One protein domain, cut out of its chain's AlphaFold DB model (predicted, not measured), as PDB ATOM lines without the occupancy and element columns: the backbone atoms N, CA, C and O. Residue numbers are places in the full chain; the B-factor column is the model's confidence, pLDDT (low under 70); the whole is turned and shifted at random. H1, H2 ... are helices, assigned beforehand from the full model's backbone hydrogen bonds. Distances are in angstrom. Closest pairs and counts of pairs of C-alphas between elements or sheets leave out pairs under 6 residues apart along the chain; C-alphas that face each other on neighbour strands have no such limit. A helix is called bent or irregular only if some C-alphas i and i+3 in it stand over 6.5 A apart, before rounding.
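AT A GLANCE: This is residues 113 to 256 of the 256 residues of an uncharacterized protein of Rhodocytophaga rosea (UniProt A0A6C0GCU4). Four long helices pack as two crossed pairs: H1 and H3 side by side, and the helical hairpin of H4 and H5 crossing over them. Short H2 caps the end where H1 turns into H3, and the loop tip of the hairpin, residues 221 to 226, sticks out. The printed part has 144 residues with five named helices, H1 to H5 in order, and no named strand; its class is all helix. It is only just compact, close to loose, with a radius of gyration of the C-alphas of 17.1 A, and elongated, spanning 54 by 28 by 22 A.

HOW THE PARTS SIT: H3, residues 152 to 182, touches H1, residues 113 to 142, opposite ways at a shallow tilt of 26 degrees; the closest C-alphas, of Asn 122 and Leu 173, are 6.3 A apart. With residues 165 to 172 alone, H3 touches H4, residues 192 to 221, at a steep tilt of 48 degrees, closest at the C-alphas of Leu 165 and Tyr 201, 6.2 A. H4 and H5, residues 228 to 255, form a hairpin at a shallow tilt of 27 degrees, closest at the C-alphas of Gly 202 and Gln 246, 6.5 A. H5 touches H1 with residues 241 to 248 alone, at a steep tilt of 41 degrees, closest at the C-alphas of Leu 125 and Tyr 241, 6.6 A. H1, H3 and H5 form a bundle, a group of three helices near each other, though H3 and H5 are close but not clearly touching, with the C-alphas of Ser 176 and Ile 252 7.5 A apart. H1 and H4 are apart. H2, residues 144 to 148, is close to but not clearly touching H3, with the C-alphas of Ile 147 and Val 155 6.8 A apart. Every O i to N i+4 pair is within hydrogen-bond range in H1, H2 and H4, against 25 of 27 in H3 and 22 of 24 in H5.

IN THESE COORDINATES: H3 measures 43.6 A and is irregular, only just, with C-alphas 158 and 161 6.9 A apart. H1 begins at C-alpha 113 (42.424, 7.896, -27.883) and measures 43.3 A. H4 measures 43.6 A. H5 measures 40.6 A and ends at C-alpha 255 (35.055, 10.120, -39.533); it is neither bent nor irregular, but only just: C-alphas 229 and 232 are 6.3 A apart.

THE WHOLE: The C-alphas farthest apart, of Lys 185 and Arg 223, are 55.9 A apart. The printed part has no cut and no long link. Mean pLDDT of the printed part is 71.3; 53 residues are under 70, among them residues 206 to 239.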
ATOM      1  N   ALA A 113      43.227   7.724 -29.093       72.00
ATOM      2  CA  ALA A 113      42.424   7.896 -27.883       72.00
ATOM      3  C   ALA A 113      40.919   7.976 -28.196       72.00
ATOM      4  O   ALA A 113      40.117   7.327 -27.522       72.00
ATOM      5  N   GLU A 114      40.534   8.695 -29.254       72.00
ATOM      6  CA  GLU A 114      39.143   8.772 -29.710       72.00
ATOM      7  C   GLU A 114      38.636   7.422 -30.223       72.00
ATOM      8  O   GLU A 114      37.510   7.041 -29.906       72.00
ATOM      9  N   ILE A 115      39.464   6.662 -30.948       76.94
ATOM     10  CA  ILE A 115      39.120   5.306 -31.406       76.94
ATOM     11  C   ILE A 115      38.857   4.391 -30.202       76.94
ATOM     12  O   ILE A 115      37.828   3.715 -30.152       76.94
ATOM     13  N   SER A 116      39.741   4.411 -29.199       72.44
ATOM     14  CA  SER A 116      39.558   3.657 -27.950       72.44
ATOM     15  C   SER A 116      38.270   4.059 -27.219       72.44
ATOM     16  O   SER A 116      37.465   3.199 -26.849       72.44
ATOM     17  N   GLY A 117      38.006   5.363 -27.088       71.88
ATOM     18  CA  GLY A 117      36.773   5.876 -26.487       71.88
ATOM     19  C   GLY A 117      35.514   5.439 -27.242       71.88
ATOM     20  O   GLY A 117      34.542   4.992 -26.629       71.88
ATOM     21  N   LEU A 118      35.537   5.484 -28.574       78.06
ATOM     22  CA  LEU A 118      34.433   5.028 -29.418       78.06
ATOM     23  C   LEU A 118      34.208   3.512 -29.307       78.06
ATOM     24  O   LEU A 118      33.056   3.080 -29.288       78.06
ATOM     25  N   LEU A 119      35.257   2.702 -29.153       77.62
ATOM     26  CA  LEU A 119      35.127   1.259 -28.902       77.62
ATOM     27  C   LEU A 119      34.474   0.955 -27.542       77.62
ATOM     28  O   LEU A 119      33.644   0.043 -27.440       77.62
ATOM     29  N   VAL A 120      34.795   1.735 -26.505       76.75
ATOM     30  CA  VAL A 120      34.132   1.630 -25.194       76.75
ATOM     31  C   VAL A 120      32.658   2.013 -25.313       76.75
ATOM     32  O   VAL A 120      31.792   1.253 -24.877       76.75
ATOM     33  N   ILE A 121      32.352   3.141 -25.964       74.94
ATOM     34  CA  ILE A 121      30.970   3.586 -26.195       74.94
ATOM     35  C   ILE A 121      30.188   2.531 -26.985       74.94
ATOM     36  O   ILE A 121      29.070   2.190 -26.603       74.94
ATOM     37  N   ASN A 122      30.782   1.957 -28.032       82.75
ATOM     38  CA  ASN A 122      30.182   0.877 -28.811       82.75
ATOM     39  C   ASN A 122      29.830  -0.333 -27.929       82.75
ATOM     40  O   ASN A 122      28.717  -0.850 -28.009       82.75
ATOM     41  N   SER A 123      30.739  -0.739 -27.038       76.50
ATOM     42  CA  SER A 123      30.527  -1.861 -26.112       76.50
ATOM     43  C   SER A 123      29.408  -1.579 -25.099       76.50
ATOM     44  O   SER A 123      28.576  -2.445 -24.827       76.50
ATOM     45  N   VAL A 124      29.334  -0.349 -24.580       75.56
ATOM     46  CA  VAL A 124      28.254   0.095 -23.681       75.56
ATOM     47  C   VAL A 124      26.907   0.128 -24.410       75.56
ATOM     48  O   VAL A 124      25.902  -0.347 -23.877       75.56
ATOM     49  N   LEU A 125      26.871   0.628 -25.648       82.56
ATOM     50  CA  LEU A 125      25.671   0.627 -26.489       82.56
ATOM     51  C   LEU A 125      25.196  -0.794 -26.809       82.56
ATOM     52  O   LEU A 125      23.992  -1.043 -26.790       82.56
ATOM     53  N   TRP A 126      26.121  -1.731 -27.032       83.88
ATOM     54  CA  TRP A 126      25.813  -3.154 -27.179       83.88
ATOM     55  C   TRP A 126      25.122  -3.721 -25.938       83.88
ATOM     56  O   TRP A 126      24.067  -4.341 -26.060       83.88
ATOM     57  N   LEU A 127      25.673  -3.473 -24.746       80.44
ATOM     58  CA  LEU A 127      25.085  -3.935 -23.483       80.44
ATOM     59  C   LEU A 127      23.673  -3.380 -23.275       80.44
ATOM     60  O   LEU A 127      22.763  -4.128 -22.917       80.44
ATOM     61  N   PHE A 128      23.466  -2.092 -23.552       77.88
ATOM     62  CA  PHE A 128      22.137  -1.490 -23.485       77.88
ATOM     63  C   PHE A 128      21.172  -2.085 -24.509       77.88
ATOM     64  O   PHE A 128      20.035  -2.389 -24.155       77.88
ATOM     65  N   ALA A 129      21.608  -2.287 -25.754       82.19
ATOM     66  CA  ALA A 129      20.776  -2.880 -26.795       82.19
ATOM     67  C   ALA A 129      20.338  -4.305 -26.420       82.19
ATOM     68  O   ALA A 129      19.154  -4.625 -26.529       82.19
ATOM     69  N   VAL A 130      21.251  -5.135 -25.898       81.00
ATOM     70  CA  VAL A 130      20.927  -6.479 -25.382       81.00
ATOM     71  C   VAL A 130      19.969  -6.391 -24.197       81.00
ATOM     72  O   VAL A 130      18.972  -7.112 -24.164       81.00
ATOM     73  N   GLY A 131      20.225  -5.485 -23.251       78.19
ATOM     74  CA  GLY A 131      19.363  -5.272 -22.091       78.19
ATOM     75  C   GLY A 131      17.933  -4.897 -22.487       78.19
ATOM     76  O   GLY A 131      16.980  -5.521 -22.020       78.19
ATOM     77  N   PHE A 132      17.764  -3.928 -23.390       80.00
ATOM     78  CA  PHE A 132      16.440  -3.511 -23.851       80.00
ATOM     79  C   PHE A 132      15.748  -4.570 -24.711       80.00
ATOM     80  O   PHE A 132      14.545  -4.774 -24.543       80.00
ATOM     81  N   ALA A 133      16.476  -5.280 -25.576       82.38
ATOM     82  CA  ALA A 133      15.918  -6.396 -26.339       82.38
ATOM     83  C   ALA A 133      15.443  -7.526 -25.410       82.38
ATOM     84  O   ALA A 133      14.337  -8.042 -25.576       82.38
ATOM     85  N   GLY A 134      16.225  -7.858 -24.378       76.75
ATOM     86  CA  GLY A 134      15.846  -8.822 -23.345       76.75
ATOM     87  C   GLY A 134      14.593  -8.394 -22.584       76.75
ATOM     88  O   GLY A 134      13.658  -9.181 -22.447       76.75
ATOM     89  N   MET A 135      14.516  -7.129 -22.156       73.69
ATOM     90  CA  MET A 135      13.310  -6.582 -21.521       73.69
ATOM     91  C   MET A 135      12.090  -6.637 -22.450       73.69
ATOM     92  O   MET A 135      11.007  -7.011 -22.004       73.69
ATOM     93  N   LEU A 136      12.253  -6.305 -23.736       79.12
ATOM     94  CA  LEU A 136      11.185  -6.378 -24.736       79.12
ATOM     95  C   LEU A 136      10.669  -7.815 -24.889       79.12
ATOM     96  O   LEU A 136       9.460  -8.035 -24.867       79.12
ATOM     97  N   LEU A 137      11.567  -8.797 -24.997       78.69
ATOM     98  CA  LEU A 137      11.210 -10.213 -25.116       78.69
ATOM     99  C   LEU A 137      10.495 -10.722 -23.862       78.69
ATOM    100  O   LEU A 137       9.422 -11.317 -23.969       78.69
ATOM    101  N   ILE A 138      11.032 -10.428 -22.674       75.19
ATOM    102  CA  ILE A 138      10.413 -10.803 -21.397       75.19
ATOM    103  C   ILE A 138       9.015 -10.193 -21.284       75.19
ATOM    104  O   ILE A 138       8.068 -10.902 -20.942       75.19
ATOM    105  N   ASN A 139       8.853  -8.911 -21.615       69.81
ATOM    106  CA  ASN A 139       7.552  -8.244 -21.583       69.81
ATOM    107  C   ASN A 139       6.583  -8.836 -22.612       69.81
ATOM    108  O   ASN A 139       5.405  -9.004 -22.307       69.81
ATOM    109  N   THR A 140       7.072  -9.213 -23.793       75.88
ATOM    110  CA  THR A 140       6.251  -9.834 -24.841       75.88
ATOM    111  C   THR A 140       5.714 -11.195 -24.398       75.88
ATOM    112  O   THR A 140       4.547 -11.510 -24.628       75.88
ATOM    113  N   VAL A 141       6.541 -12.003 -23.724       77.44
ATOM    114  CA  VAL A 141       6.130 -13.302 -23.175       77.44
ATOM    115  C   VAL A 141       5.193 -13.115 -21.981       77.44
ATOM    116  O   VAL A 141       4.138 -13.746 -21.922       77.44
ATOM    117  N   ARG A 142       5.551 -12.227 -21.045       71.00
ATOM    118  CA  ARG A 142       4.803 -11.988 -19.804       71.00
ATOM    119  C   ARG A 142       3.406 -11.427 -20.056       71.00
ATOM    120  O   ARG A 142       2.473 -11.851 -19.386       71.00
ATOM    121  N   TYR A 143       3.272 -10.514 -21.017       77.50
ATOM    122  CA  TYR A 143       2.020  -9.818 -21.329       77.50
ATOM    123  C   TYR A 143       1.387 -10.287 -22.646       77.50
ATOM    124  O   TYR A 143       0.667  -9.545 -23.312       77.50
ATOM    125  N   ARG A 144       1.662 -11.529 -23.067       80.44
ATOM    126  CA  ARG A 144       1.204 -12.068 -24.358       80.44
ATOM    127  C   ARG A 144      -0.315 -11.988 -24.535       80.44
ATOM    128  O   ARG A 144      -0.792 -11.712 -25.634       80.44
ATOM    129  N   LYS A 145      -1.080 -12.251 -23.469       80.44
ATOM    130  CA  LYS A 145      -2.550 -12.235 -23.514       80.44
ATOM    131  C   LYS A 145      -3.072 -10.817 -23.723       80.44
ATOM    132  O   LYS A 145      -3.970 -10.614 -24.529       80.44
ATOM    133  N   GLU A 146      -2.469  -9.846 -23.053       76.06
ATOM    134  CA  GLU A 146      -2.791  -8.428 -23.154       76.06
ATOM    135  C   GLU A 146      -2.400  -7.867 -24.523       76.06
ATOM    136  O   GLU A 146      -3.178  -7.131 -25.123       76.06
ATOM    137  N   ILE A 147      -1.239  -8.258 -25.058       75.56
ATOM    138  CA  ILE A 147      -0.760  -7.843 -26.387       75.56
ATOM    139  C   ILE A 147      -1.703  -8.317 -27.493       75.56
ATOM    140  O   ILE A 147      -2.006  -7.548 -28.402       75.56
ATOM    141  N   ASN A 148      -2.220  -9.544 -27.399       78.06
ATOM    142  CA  ASN A 148      -3.178 -10.077 -28.373       78.06
ATOM    143  C   ASN A 148      -4.494  -9.287 -28.422       78.06
ATOM    144  O   ASN A 148      -5.197  -9.337 -29.430       78.06
ATOM    145  N   LEU A 149      -4.827  -8.565 -27.349       82.19
ATOM    146  CA  LEU A 149      -6.021  -7.725 -27.258       82.19
ATOM    147  C   LEU A 149      -5.761  -6.277 -27.710       82.19
ATOM    148  O   LEU A 149      -6.697  -5.483 -27.793       82.19
ATOM    149  N   MET A 150      -4.508  -5.902 -27.999       72.38
ATOM    150  CA  MET A 150      -4.168  -4.543 -28.412       72.38
ATOM    151  C   MET A 150      -4.530  -4.279 -29.885       72.38
ATOM    152  O   MET A 150      -4.396  -5.161 -30.737       72.38
ATOM    153  N   PRO A 151      -4.902  -3.033 -30.238       80.56
ATOM    154  CA  PRO A 151      -5.046  -2.624 -31.631       80.56
ATOM    155  C   PRO A 151      -3.760  -2.886 -32.423       80.56
ATOM    156  O   PRO A 151      -2.664  -2.592 -31.942       80.56
ATOM    157  N   LYS A 152      -3.886  -3.354 -33.673       74.81
ATOM    158  CA  LYS A 152      -2.739  -3.711 -34.536       74.81
ATOM    159  C   LYS A 152      -1.674  -2.605 -34.631       74.81
ATOM    160  O   LYS A 152      -0.487  -2.909 -34.627       74.81
ATOM    161  N   GLY A 153      -2.076  -1.329 -34.649       69.06
ATOM    162  CA  GLY A 153      -1.143  -0.192 -34.664       69.06
ATOM    163  C   GLY A 153      -0.294  -0.054 -33.390       69.06
ATOM    164  O   GLY A 153       0.882   0.307 -33.462       69.06
ATOM    165  N   ASN A 154      -0.846  -0.407 -32.227       68.38
ATOM    166  CA  ASN A 154      -0.113  -0.408 -30.958       68.38
ATOM    167  C   ASN A 154       0.846  -1.599 -30.878       68.38
ATOM    168  O   ASN A 154       1.964  -1.447 -30.394       68.38
ATOM    169  N   VAL A 155       0.450  -2.757 -31.414       70.12
ATOM    170  CA  VAL A 155       1.339  -3.926 -31.524       70.12
ATOM    171  C   VAL A 155       2.516  -3.623 -32.454       70.12
ATOM    172  O   VAL A 155       3.670  -3.895 -32.115       70.12
ATOM    173  N   LEU A 156       2.241  -2.989 -33.600       69.81
ATOM    174  CA  LEU A 156       3.264  -2.588 -34.561       69.81
ATOM    175  C   LEU A 156       4.270  -1.617 -33.934       69.81
ATOM    176  O   LEU A 156       5.470  -1.860 -33.994       69.81
ATOM    177  N   THR A 157       3.797  -0.539 -33.307       67.00
ATOM    178  CA  THR A 157       4.672   0.512 -32.757       67.00
ATOM    179  C   THR A 157       5.332   0.142 -31.428       67.00
ATOM    180  O   THR A 157       6.408   0.655 -31.138       67.00
ATOM    181  N   GLY A 158       4.714  -0.732 -30.629       64.62
ATOM    182  CA  GLY A 158       5.199  -1.113 -29.299       64.62
ATOM    183  C   GLY A 158       6.086  -2.358 -29.261       64.62
ATOM    184  O   GLY A 158       6.871  -2.493 -28.329       64.62
ATOM    185  N   TYR A 159       5.991  -3.250 -30.256       70.25
ATOM    186  CA  TYR A 159       6.690  -4.544 -30.229       70.25
ATOM    187  C   TYR A 159       7.416  -4.857 -31.537       70.25
ATOM    188  O   TYR A 159       8.621  -5.098 -31.529       70.25
ATOM    189  N   VAL A 160       6.712  -4.805 -32.671       73.19
ATOM    190  CA  VAL A 160       7.266  -5.232 -33.970       73.19
ATOM    191  C   VAL A 160       8.329  -4.257 -34.477       73.19
ATOM    192  O   VAL A 160       9.443  -4.660 -34.796       73.19
ATOM    193  N   LEU A 161       8.010  -2.963 -34.525       74.94
ATOM    194  CA  LEU A 161       8.926  -1.931 -34.999       74.94
ATOM    195  C   LEU A 161      10.175  -1.814 -34.104       74.94
ATOM    196  O   LEU A 161      11.272  -1.856 -34.657       74.94
ATOM    197  N   PRO A 162      10.074  -1.763 -32.757       72.19
ATOM    198  CA  PRO A 162      11.246  -1.821 -31.883       72.19
ATOM    199  C   PRO A 162      12.148  -3.031 -32.143       72.19
ATOM    200  O   PRO A 162      13.365  -2.881 -32.147       72.19
ATOM    201  N   PHE A 163      11.579  -4.209 -32.417       79.88
ATOM    202  CA  PHE A 163      12.357  -5.413 -32.717       79.88
ATOM    203  C   PHE A 163      13.199  -5.267 -33.995       79.88
ATOM    204  O   PHE A 163      14.404  -5.513 -33.969       79.88
ATOM    205  N   PHE A 164      12.603  -4.794 -35.095       78.94
ATOM    206  CA  PHE A 164      13.350  -4.524 -36.334       78.94
ATOM    207  C   PHE A 164      14.406  -3.431 -36.147       78.94
ATOM    208  O   PHE A 164      15.525  -3.550 -36.643       78.94
ATOM    209  N   LEU A 165      14.071  -2.390 -35.385       79.62
ATOM    210  CA  LEU A 165      14.990  -1.311 -35.044       79.62
ATOM    211  C   LEU A 165      16.200  -1.833 -34.241       79.62
ATOM    212  O   LEU A 165      17.325  -1.420 -34.515       79.62
ATOM    213  N   PHE A 166      16.018  -2.791 -33.323       82.12
ATOM    214  CA  PHE A 166      17.140  -3.432 -32.622       82.12
ATOM    215  C   PHE A 166      18.071  -4.197 -33.561       82.12
ATOM    216  O   PHE A 166      19.285  -4.098 -33.403       82.12
ATOM    217  N   LEU A 167      17.543  -4.919 -34.554       83.81
ATOM    218  CA  LEU A 167      18.379  -5.635 -35.527       83.81
ATOM    219  C   LEU A 167      19.272  -4.675 -36.323       83.81
ATOM    220  O   LEU A 167      20.462  -4.940 -36.495       83.81
ATOM    221  N   ILE A 168      18.718  -3.533 -36.743       83.50
ATOM    222  CA  ILE A 168      19.475  -2.470 -37.417       83.50
ATOM    223  C   ILE A 168      20.568  -1.928 -36.488       83.50
ATOM    224  O   ILE A 168      21.723  -1.825 -36.897       83.50
ATOM    225  N   ALA A 169      20.227  -1.636 -35.229       82.56
ATOM    226  CA  ALA A 169      21.179  -1.128 -34.246       82.56
ATOM    227  C   ALA A 169      22.326  -2.115 -33.979       82.56
ATOM    228  O   ALA A 169      23.486  -1.711 -33.959       82.56
ATOM    229  N   PHE A 170      22.032  -3.408 -33.824       87.44
ATOM    230  CA  PHE A 170      23.052  -4.437 -33.619       87.44
ATOM    231  C   PHE A 170      23.990  -4.565 -34.811       87.44
ATOM    232  O   PHE A 170      25.209  -4.594 -34.637       87.44
ATOM    233  N   TYR A 171      23.435  -4.603 -36.023       87.44
ATOM    234  CA  TYR A 171      24.245  -4.711 -37.226       87.44
ATOM    235  C   TYR A 171      25.130  -3.472 -37.425       87.44
ATOM    236  O   TYR A 171      26.317  -3.604 -37.723       87.44
ATOM    237  N   PHE A 172      24.601  -2.276 -37.154       87.19
ATOM    238  CA  PHE A 172      25.385  -1.044 -37.169       87.19
ATOM    239  C   PHE A 172      26.503  -1.041 -36.125       87.19
ATOM    240  O   PHE A 172      27.642  -0.716 -36.457       87.19
ATOM    241  N   LEU A 173      26.216  -1.414 -34.874       89.38
ATOM    242  CA  LEU A 173      27.233  -1.441 -33.824       89.38
ATOM    243  C   LEU A 173      28.325  -2.478 -34.126       89.38
ATOM    244  O   LEU A 173      29.493  -2.209 -33.852       89.38
ATOM    245  N   PHE A 174      27.977  -3.626 -34.719       87.62
ATOM    246  CA  PHE A 174      28.950  -4.618 -35.191       87.62
ATOM    247  C   PHE A 174      29.846  -4.057 -36.302       87.62
ATOM    248  O   PHE A 174      31.070  -4.070 -36.174       87.62
ATOM    249  N   ALA A 175      29.244  -3.514 -37.364       84.25
ATOM    250  CA  ALA A 175      29.979  -2.945 -38.492       84.25
ATOM    251  C   ALA A 175      30.877  -1.778 -38.053       84.25
ATOM    252  O   ALA A 175      32.039  -1.709 -38.443       84.25
ATOM    253  N   SER A 176      30.374  -0.911 -37.169       84.81
ATOM    254  CA  SER A 176      31.129   0.222 -36.624       84.81
ATOM    255  C   SER A 176      32.318  -0.226 -35.777       84.81
ATOM    256  O   SER A 176      33.362   0.416 -35.796       84.81
ATOM    257  N   ARG A 177      32.197  -1.343 -35.048       87.81
ATOM    258  CA  ARG A 177      33.315  -1.907 -34.283       87.81
ATOM    259  C   ARG A 177      34.429  -2.401 -35.203       87.81
ATOM    260  O   ARG A 177      35.593  -2.120 -34.938       87.81
ATOM    261  N   ASN A 178      34.079  -3.105 -36.278       85.50
ATOM    262  CA  ASN A 178      35.065  -3.593 -37.243       85.50
ATOM    263  C   ASN A 178      35.699  -2.444 -38.036       85.50
ATOM    264  O   ASN A 178      36.908  -2.452 -38.258       85.50
ATOM    265  N   TYR A 179      34.907  -1.430 -38.392       84.38
ATOM    266  CA  TYR A 179      35.398  -0.189 -38.983       84.38
ATOM    267  C   TYR A 179      36.442   0.487 -38.086       84.38
ATOM    268  O   TYR A 179      37.552   0.741 -38.540       84.38
ATOM    269  N   LEU A 180      36.132   0.699 -36.800       82.81
ATOM    270  CA  LEU A 180      37.056   1.320 -35.843       82.81
ATOM    271  C   LEU A 180      38.318   0.478 -35.602       82.81
ATOM    272  O   LEU A 180      39.391   1.039 -35.403       82.81
ATOM    273  N   ALA A 181      38.214  -0.853 -35.642       83.19
ATOM    274  CA  ALA A 181      39.362  -1.750 -35.487       83.19
ATOM    275  C   ALA A 181      40.317  -1.732 -36.695       83.19
ATOM    276  O   ALA A 181      41.505  -2.005 -36.540       83.19
ATOM    277  N   LEU A 182      39.802  -1.426 -37.889       82.25
ATOM    278  CA  LEU A 182      40.559  -1.390 -39.145       82.25
ATOM    279  C   LEU A 182      40.824   0.039 -39.642       82.25
ATOM    280  O   LEU A 182      41.375   0.219 -40.730       82.25
ATOM    281  N   TYR A 183      40.427   1.056 -38.874       74.12
ATOM    282  CA  TYR A 183      40.570   2.460 -39.240       74.12
ATOM    283  C   TYR A 183      42.051   2.844 -39.408       74.12
ATOM    284  O   TYR A 183      42.880   2.427 -38.596       74.12
ATOM    285  N   PRO A 184      42.420   3.635 -40.435       67.81
ATOM    286  CA  PRO A 184      41.571   4.247 -41.472       67.81
ATOM    287  C   PRO A 184      41.298   3.361 -42.701       67.81
ATOM    288  O   PRO A 184      40.530   3.727 -43.576       67.81
ATOM    289  N   LYS A 185      41.879   2.159 -42.791       70.12
ATOM    290  CA  LYS A 185      41.772   1.286 -43.980       70.12
ATOM    291  C   LYS A 185      40.420   0.556 -44.111       70.12
ATOM    292  O   LYS A 185      40.219  -0.195 -45.063       70.12
ATOM    293  N   GLY A 186      39.511   0.737 -43.151       62.53
ATOM    294  CA  GLY A 186      38.251   0.001 -43.004       62.53
ATOM    295  C   GLY A 186      37.012   0.620 -43.665       62.53
ATOM    296  O   GLY A 186      35.916   0.119 -43.423       62.53
ATOM    297  N   GLU A 187      37.141   1.680 -44.471       62.06
ATOM    298  CA  GLU A 187      36.010   2.444 -45.046       62.06
ATOM    299  C   GLU A 187      34.967   1.583 -45.787       62.06
ATOM    300  O   GLU A 187      33.770   1.866 -45.739       62.06
ATOM    301  N   SER A 188      35.386   0.476 -46.407       62.62
ATOM    302  CA  SER A 188      34.490  -0.444 -47.126       62.62
ATOM    303  C   SER A 188      33.493  -1.196 -46.231       62.62
ATOM    304  O   SER A 188      32.539  -1.785 -46.743       62.62
ATOM    305  N   GLN A 189      33.675  -1.179 -44.906       68.56
ATOM    306  CA  GLN A 189      32.830  -1.922 -43.962       68.56
ATOM    307  C   GLN A 189      31.520  -1.203 -43.600       68.56
ATOM    308  O   GLN A 189      30.576  -1.845 -43.135       68.56
ATOM    309  N   LEU A 190      31.419   0.110 -43.837       72.88
ATOM    310  CA  LEU A 190      30.205   0.896 -43.593       72.88
ATOM    311  C   LEU A 190      29.471   1.165 -44.912       72.88
ATOM    312  O   LEU A 190      29.716   2.146 -45.607       72.88
ATOM    313  N   SER A 191      28.523   0.291 -45.264       75.75
ATOM    314  CA  SER A 191      27.702   0.514 -46.462       75.75
ATOM    315  C   SER A 191      26.810   1.760 -46.321       75.75
ATOM    316  O   SER A 191      26.234   2.018 -45.261       75.75
ATOM    317  N   ARG A 192      26.606   2.500 -47.422       73.12
ATOM    318  CA  ARG A 192      25.695   3.668 -47.462       73.12
ATOM    319  C   ARG A 192      24.265   3.318 -47.036       73.12
ATOM    320  O   ARG A 192      23.596   4.119 -46.390       73.12
ATOM    321  N   VAL A 193      23.815   2.105 -47.366       68.50
ATOM    322  CA  VAL A 193      22.495   1.586 -46.978       68.50
ATOM    323  C   VAL A 193      22.408   1.412 -45.463       68.50
ATOM    324  O   VAL A 193      21.424   1.826 -44.854       68.50
ATOM    325  N   LEU A 194      23.450   0.860 -44.837       76.00
ATOM    326  CA  LEU A 194      23.513   0.712 -43.387       76.00
ATOM    327  C   LEU A 194      23.509   2.071 -42.682       76.00
ATOM    328  O   LEU A 194      22.767   2.248 -41.719       76.00
ATOM    329  N   LEU A 195      24.270   3.045 -43.183       75.19
ATOM    330  CA  LEU A 195      24.278   4.406 -42.638       75.19
ATOM    331  C   LEU A 195      22.892   5.052 -42.716       75.19
ATOM    332  O   LEU A 195      22.405   5.567 -41.712       75.19
ATOM    333  N   PHE A 196      22.210   4.950 -43.861       73.38
ATOM    334  CA  PHE A 196      20.853   5.476 -44.024       73.38
ATOM    335  C   PHE A 196      19.854   4.829 -43.051       73.38
ATOM    336  O   PHE A 196      19.114   5.529 -42.360       73.38
ATOM    337  N   MET A 197      19.875   3.497 -42.936       66.62
ATOM    338  CA  MET A 197      19.013   2.758 -42.003       66.62
ATOM    339  C   MET A 197      19.304   3.115 -40.540       66.62
ATOM    340  O   MET A 197      18.391   3.176 -39.718       66.62
ATOM    341  N   THR A 198      20.561   3.409 -40.217       72.12
ATOM    342  CA  THR A 198      20.984   3.794 -38.866       72.12
ATOM    343  C   THR A 198      20.589   5.233 -38.528       72.12
ATOM    344  O   THR A 198      20.155   5.507 -37.410       72.12
ATOM    345  N   ILE A 199      20.667   6.153 -39.491       71.81
ATOM    346  CA  ILE A 199      20.154   7.521 -39.343       71.81
ATOM    347  C   ILE A 199      18.639   7.489 -39.123       71.81
ATOM    348  O   ILE A 199      18.132   8.135 -38.202       71.81
ATOM    349  N   PHE A 200      17.917   6.688 -39.913       70.50
ATOM    350  CA  PHE A 200      16.485   6.466 -39.721       70.50
ATOM    351  C   PHE A 200      16.186   5.909 -38.322       70.50
ATOM    352  O   PHE A 200      15.331   6.442 -37.615       70.50
ATOM    353  N   TYR A 201      16.948   4.909 -37.872       74.31
ATOM    354  CA  TYR A 201      16.856   4.374 -36.514       74.31
ATOM    355  C   TYR A 201      17.087   5.449 -35.438       74.31
ATOM    356  O   TYR A 201      16.300   5.557 -34.497       74.31
ATOM    357  N   GLY A 202      18.114   6.290 -35.592       69.44
ATOM    358  CA  GLY A 202      18.391   7.401 -34.683       69.44
ATOM    359  C   GLY A 202      17.228   8.394 -34.602       69.44
ATOM    360  O   GLY A 202      16.835   8.803 -33.506       69.44
ATOM    361  N   MET A 203      16.622   8.740 -35.740       66.31
ATOM    362  CA  MET A 203      15.421   9.583 -35.779       66.31
ATOM    363  C   MET A 203      14.224   8.914 -35.094       66.31
ATOM    364  O   MET A 203      13.522   9.564 -34.317       66.31
ATOM    365  N   CYS A 204      14.014   7.614 -35.313       65.19
ATOM    366  CA  CYS A 204      12.976   6.855 -34.621       65.19
ATOM    367  C   CYS A 204      13.185   6.859 -33.102       65.19
ATOM    368  O   CYS A 204      12.224   7.085 -32.369       65.19
ATOM    369  N   LEU A 205      14.417   6.673 -32.615       71.56
ATOM    370  CA  LEU A 205      14.721   6.759 -31.184       71.56
ATOM    371  C   LEU A 205      14.332   8.119 -30.605       71.56
ATOM    372  O   LEU A 205      13.659   8.165 -29.576       71.56
ATOM    373  N   LEU A 206      14.702   9.215 -31.274       66.50
ATOM    374  CA  LEU A 206      14.336  10.566 -30.840       66.50
ATOM    375  C   LEU A 206      12.817  10.754 -30.811       66.50
ATOM    376  O   LEU A 206      12.281  11.230 -29.812       66.50
ATOM    377  N   PHE A 207      12.115  10.321 -31.858       64.06
ATOM    378  CA  PHE A 207      10.657  10.381 -31.917       64.06
ATOM    379  C   PHE A 207       9.999   9.607 -30.765       64.06
ATOM    380  O   PHE A 207       9.136  10.147 -30.067       64.06
ATOM    381  N   PHE A 208      10.436   8.369 -30.507       64.44
ATOM    382  CA  PHE A 208       9.923   7.569 -29.394       64.44
ATOM    383  C   PHE A 208      10.266   8.185 -28.038       64.44
ATOM    384  O   PHE A 208       9.400   8.220 -27.170       64.44
ATOM    385  N   LYS A 209      11.464   8.757 -27.856       66.50
ATOM    386  CA  LYS A 209      11.811   9.474 -26.619       66.50
ATOM    387  C   LYS A 209      10.925  10.697 -26.396       66.50
ATOM    388  O   LYS A 209      10.437  10.883 -25.284       66.50
ATOM    389  N   ILE A 210      10.681  11.509 -27.424       58.94
ATOM    390  CA  ILE A 210       9.792  12.679 -27.327       58.94
ATOM    391  C   ILE A 210       8.375  12.231 -26.946       58.94
ATOM    392  O   ILE A 210       7.758  12.817 -26.056       58.94
ATOM    393  N   LYS A 211       7.884  11.148 -27.558       57.09
ATOM    394  CA  LYS A 211       6.589  10.546 -27.228       57.09
ATOM    395  C   LYS A 211       6.539  10.028 -25.784       57.09
ATOM    396  O   LYS A 211       5.554  10.289 -25.096       57.09
ATOM    397  N   ASP A 212       7.584   9.352 -25.308       62.28
ATOM    398  CA  ASP A 212       7.681   8.843 -23.932       62.28
ATOM    399  C   ASP A 212       7.698   9.986 -22.910       62.28
ATOM    400  O   ASP A 212       7.011   9.920 -21.891       62.28
ATOM    401  N   ILE A 213       8.442  11.062 -23.197       60.81
ATOM    402  CA  ILE A 213       8.490  12.280 -22.374       60.81
ATOM    403  C   ILE A 213       7.113  12.947 -22.327       60.81
ATOM    404  O   ILE A 213       6.640  13.311 -21.250       60.81
ATOM    405  N   TYR A 214       6.437  13.063 -23.470       55.16
ATOM    406  CA  TYR A 214       5.087  13.617 -23.552       55.16
ATOM    407  C   TYR A 214       4.055  12.775 -22.780       55.16
ATOM    408  O   TYR A 214       3.219  13.312 -22.043       55.16
ATOM    409  N   LEU A 215       4.124  11.447 -22.904       57.16
ATOM    410  CA  LEU A 215       3.261  10.522 -22.170       57.16
ATOM    411  C   LEU A 215       3.513  10.625 -20.663       57.16
ATOM    412  O   LEU A 215       2.564  10.749 -19.888       57.16
ATOM    413  N   TYR A 216       4.784  10.641 -20.257       59.09
ATOM    414  CA  TYR A 216       5.188  10.823 -18.866       59.09
ATOM    415  C   TYR A 216       4.631  12.131 -18.298       59.09
ATOM    416  O   TYR A 216       4.009  12.135 -17.236       59.09
ATOM    417  N   PHE A 217       4.757  13.229 -19.048       56.59
ATOM    418  CA  PHE A 217       4.210  14.531 -18.674       56.59
ATOM    419  C   PHE A 217       2.688  14.483 -18.477       56.59
ATOM    420  O   PHE A 217       2.151  15.012 -17.500       56.59
ATOM    421  N   THR A 218       1.985  13.793 -19.373       53.94
ATOM    422  CA  THR A 218       0.526  13.657 -19.326       53.94
ATOM    423  C   THR A 218       0.062  12.817 -18.131       53.94
ATOM    424  O   THR A 218      -0.909  13.181 -17.462       53.94
ATOM    425  N   LEU A 219       0.752  11.715 -17.828       55.00
ATOM    426  CA  LEU A 219       0.441  10.830 -16.698       55.00
ATOM    427  C   LEU A 219       0.768  11.480 -15.349       55.00
ATOM    428  O   LEU A 219      -0.036  11.405 -14.417       55.00
ATOM    429  N   PHE A 220       1.900  12.185 -15.271       55.31
ATOM    430  CA  PHE A 220       2.296  12.974 -14.106       55.31
ATOM    431  C   PHE A 220       1.241  14.035 -13.773       55.31
ATOM    432  O   PHE A 220       0.778  14.132 -12.636       55.31
ATOM    433  N   ARG A 221       0.774  14.776 -14.787       53.03
ATOM    434  CA  ARG A 221      -0.265  15.804 -14.632       53.03
ATOM    435  C   ARG A 221      -1.593  15.239 -14.119       53.03
ATOM    436  O   ARG A 221      -2.298  15.919 -13.380       53.03
ATOM    437  N   LYS A 222      -1.926  13.999 -14.480       52.84
ATOM    438  CA  LYS A 222      -3.145  13.305 -14.034       52.84
ATOM    439  C   LYS A 222      -3.025  12.660 -12.643       52.84
ATOM    440  O   LYS A 222      -3.966  11.994 -12.227       52.84
ATOM    441  N   ARG A 223      -1.908  12.850 -11.918       53.53
ATOM    442  CA  ARG A 223      -1.644  12.276 -10.577       53.53
ATOM    443  C   ARG A 223      -1.881  10.758 -10.491       53.53
ATOM    444  O   ARG A 223      -2.267  10.244  -9.443       53.53
ATOM    445  N   GLN A 224      -1.622  10.012 -11.565       51.12
ATOM    446  CA  GLN A 224      -1.622   8.546 -11.513       51.12
ATOM    447  C   GLN A 224      -0.255   8.068 -10.994       51.12
ATOM    448  O   GLN A 224       0.711   7.927 -11.739       51.12
ATOM    449  N   ILE A 225      -0.167   7.910  -9.670       48.03
ATOM    450  CA  ILE A 225       1.078   7.822  -8.881       48.03
ATOM    451  C   ILE A 225       1.745   6.420  -8.759       48.03
ATOM    452  O   ILE A 225       2.936   6.383  -8.458       48.03
ATOM    453  N   PRO A 226       1.129   5.244  -9.022       48.44
ATOM    454  CA  PRO A 226       1.763   3.980  -8.614       48.44
ATOM    455  C   PRO A 226       2.939   3.491  -9.492       48.44
ATOM    456  O   PRO A 226       3.625   2.549  -9.108       48.44
ATOM    457  N   LEU A 227       3.229   4.110 -10.644       49.62
ATOM    458  CA  LEU A 227       4.220   3.608 -11.622       49.62
ATOM    459  C   LEU A 227       5.679   4.064 -11.388       49.62
ATOM    460  O   LEU A 227       6.570   3.730 -12.168       49.62
ATOM    461  N   TRP A 228       5.958   4.837 -10.339       52.69
ATOM    462  CA  TRP A 228       7.148   5.697 -10.312       52.69
ATOM    463  C   TRP A 228       8.490   4.981 -10.096       52.69
ATOM    464  O   TRP A 228       9.477   5.356 -10.722       52.69
ATOM    465  N   LYS A 229       8.571   3.942  -9.253       46.84
ATOM    466  CA  LYS A 229       9.886   3.429  -8.809       46.84
ATOM    467  C   LYS A 229      10.667   2.627  -9.866       46.84
ATOM    468  O   LYS A 229      11.889   2.604  -9.802       46.84
ATOM    469  N   GLY A 230      10.004   2.019 -10.855       50.66
ATOM    470  CA  GLY A 230      10.666   1.268 -11.944       50.66
ATOM    471  C   GLY A 230      10.693   1.994 -13.294       50.66
ATOM    472  O   GLY A 230      11.612   1.809 -14.096       50.66
ATOM    473  N   TYR A 231       9.706   2.860 -13.540       58.28
ATOM    474  CA  TYR A 231       9.580   3.586 -14.803       58.28
ATOM    475  C   TYR A 231      10.695   4.624 -14.979       58.28
ATOM    476  O   TYR A 231      11.252   4.756 -16.066       58.28
ATOM    477  N   TRP A 232      11.087   5.293 -13.891       54.16
ATOM    478  CA  TRP A 232      12.146   6.302 -13.897       54.16
ATOM    479  C   TRP A 232      13.513   5.753 -14.290       54.16
ATOM    480  O   TRP A 232      14.173   6.326 -15.150       54.16
ATOM    481  N   LEU A 233      13.928   4.629 -13.701       57.44
ATOM    482  CA  LEU A 233      15.210   4.007 -14.035       57.44
ATOM    483  C   LEU A 233      15.244   3.604 -15.513       57.44
ATOM    484  O   LEU A 233      16.191   3.924 -16.225       57.44
ATOM    485  N   THR A 234      14.171   2.976 -15.992       60.38
ATOM    486  CA  THR A 234      14.047   2.549 -17.392       60.38
ATOM    487  C   THR A 234      14.086   3.745 -18.350       60.38
ATOM    488  O   THR A 234      14.763   3.701 -19.377       60.38
ATOM    489  N   MET A 235      13.419   4.846 -17.992       63.94
ATOM    490  CA  MET A 235      13.405   6.078 -18.777       63.94
ATOM    491  C   MET A 235      14.779   6.757 -18.805       63.94
ATOM    492  O   MET A 235      15.255   7.104 -19.883       63.94
ATOM    493  N   SER A 236      15.456   6.873 -17.661       60.34
ATOM    494  CA  SER A 236      16.805   7.444 -17.561       60.34
ATOM    495  C   SER A 236      17.834   6.635 -18.348       60.34
ATOM    496  O   SER A 236      18.595   7.207 -19.127       60.34
ATOM    497  N   LEU A 237      17.826   5.303 -18.217       62.53
ATOM    498  CA  LEU A 237      18.712   4.420 -18.986       62.53
ATOM    499  C   LEU A 237      18.432   4.530 -20.491       62.53
ATOM    500  O   LEU A 237      19.354   4.514 -21.302       62.53
ATOM    501  N   SER A 238      17.166   4.690 -20.877       65.81
ATOM    502  CA  SER A 238      16.783   4.822 -22.279       65.81
ATOM    503  C   SER A 238      17.140   6.189 -22.882       65.81
ATOM    504  O   SER A 238      17.526   6.259 -24.051       65.81
ATOM    505  N   ILE A 239      17.080   7.269 -22.098       67.19
ATOM    506  CA  ILE A 239      17.591   8.592 -22.496       67.19
ATOM    507  C   ILE A 239      19.109   8.532 -22.670       67.19
ATOM    508  O   ILE A 239      19.617   8.962 -23.703       67.19
ATOM    509  N   LEU A 240      19.820   7.947 -21.700       70.75
ATOM    510  CA  LEU A 240      21.272   7.781 -21.758       70.75
ATOM    511  C   LEU A 240      21.694   7.001 -23.010       70.75
ATOM    512  O   LEU A 240      22.576   7.448 -23.739       70.75
ATOM    513  N   TYR A 241      21.016   5.889 -23.301       75.38
ATOM    514  CA  TYR A 241      21.232   5.122 -24.525       75.38
ATOM    515  C   TYR A 241      21.009   5.957 -25.786       75.38
ATOM    516  O   TYR A 241      21.839   5.936 -26.687       75.38
ATOM    517  N   THR A 242      19.921   6.731 -25.837       71.06
ATOM    518  CA  THR A 242      19.599   7.563 -27.005       71.06
ATOM    519  C   THR A 242      20.673   8.624 -27.248       71.06
ATOM    520  O   THR A 242      21.106   8.805 -28.383       71.06
ATOM    521  N   LEU A 243      21.144   9.294 -26.194       71.38
ATOM    522  CA  LEU A 243      22.196  10.309 -26.294       71.38
ATOM    523  C   LEU A 243      23.543   9.704 -26.696       71.38
ATOM    524  O   LEU A 243      24.188  10.215 -27.609       71.38
ATOM    525  N   LEU A 244      23.946   8.596 -26.061       71.94
ATOM    526  CA  LEU A 244      25.175   7.879 -26.412       71.94
ATOM    527  C   LEU A 244      25.139   7.385 -27.859       71.94
ATOM    528  O   LEU A 244      26.136   7.500 -28.567       71.94
ATOM    529  N   PHE A 245      23.993   6.872 -28.311       75.31
ATOM    530  CA  PHE A 245      23.829   6.372 -29.670       75.31
ATOM    531  C   PHE A 245      23.934   7.501 -30.697       75.31
ATOM    532  O   PHE A 245      24.642   7.358 -31.688       75.31
ATOM    533  N   GLN A 246      23.281   8.639 -30.446       73.06
ATOM    534  CA  GLN A 246      23.358   9.819 -31.314       73.06
ATOM    535  C   GLN A 246      24.776  10.390 -31.373       73.06
ATOM    536  O   GLN A 246      25.286  10.661 -32.458       73.06
ATOM    537  N   TYR A 247      25.445  10.515 -30.223       74.62
ATOM    538  CA  TYR A 247      26.842  10.938 -30.166       74.62
ATOM    539  C   TYR A 247      27.749   9.997 -30.973       74.62
ATOM    540  O   TYR A 247      28.524  10.453 -31.811       74.62
ATOM    541  N   PHE A 248      27.615   8.684 -30.764       74.50
ATOM    542  CA  PHE A 248      28.392   7.672 -31.477       74.50
ATOM    543  C   PHE A 248      28.139   7.723 -32.990       74.50
ATOM    544  O   PHE A 248      29.091   7.742 -33.767       74.50
ATOM    545  N   LEU A 249      26.876   7.826 -33.413       74.81
ATOM    546  CA  LEU A 249      26.492   7.937 -34.820       74.81
ATOM    547  C   LEU A 249      27.106   9.176 -35.484       74.81
ATOM    548  O   LEU A 249      27.689   9.057 -36.557       74.81
ATOM    549  N   ILE A 250      27.017  10.345 -34.844       73.06
ATOM    550  CA  ILE A 250      27.593  11.592 -35.369       73.06
ATOM    551  C   ILE A 250      29.111  11.463 -35.514       73.06
ATOM    552  O   ILE A 250      29.660  11.868 -36.533       73.06
ATOM    553  N   ARG A 251      29.802  10.877 -34.529       73.06
ATOM    554  CA  ARG A 251      31.262  10.715 -34.583       73.06
ATOM    555  C   ARG A 251      31.701   9.747 -35.680       73.06
ATOM    556  O   ARG A 251      32.676  10.040 -36.358       73.06
ATOM    557  N   ILE A 252      30.961   8.660 -35.901       75.94
ATOM    558  CA  ILE A 252      31.205   7.759 -37.037       75.94
ATOM    559  C   ILE A 252      30.970   8.490 -38.366       75.94
ATOM    560  O   ILE A 252      31.822   8.413 -39.244       75.94
ATOM    561  N   LEU A 253      29.877   9.252 -38.497       70.75
ATOM    562  CA  LEU A 253      29.570  10.019 -39.712       70.75
ATOM    563  C   LEU A 253      30.611  11.095 -40.038       70.75
ATOM    564  O   LEU A 253      30.875  11.322 -41.207       70.75
ATOM    565  N   LEU A 254      31.187  11.747 -39.026       69.69
ATOM    566  CA  LEU A 254      32.243  12.751 -39.203       69.69
ATOM    567  C   LEU A 254      33.619  12.140 -39.516       69.69
ATOM    568  O   LEU A 254      34.515  12.869 -39.925       69.69
ATOM    569  N   SER A 255      33.799  10.839 -39.269       67.88
ATOM    570  CA  SER A 255      35.055  10.120 -39.533       67.88
ATOM    571  C   SER A 255      35.123   9.463 -40.914       67.88
ATOM    572  O   SER A 255      36.181   8.942 -41.262       67.88
ATOM    573  N   LEU A 256      33.993   9.450 -41.633       68.50
ATOM    574  CA  LEU A 256      33.828   8.989 -43.016       68.50
ATOM    575  C   LEU A 256      34.040  10.151 -43.992       68.50
ATOM    576  O   LEU A 256      34.465   9.870 -45.132       68.50
TER     577      LEU A 256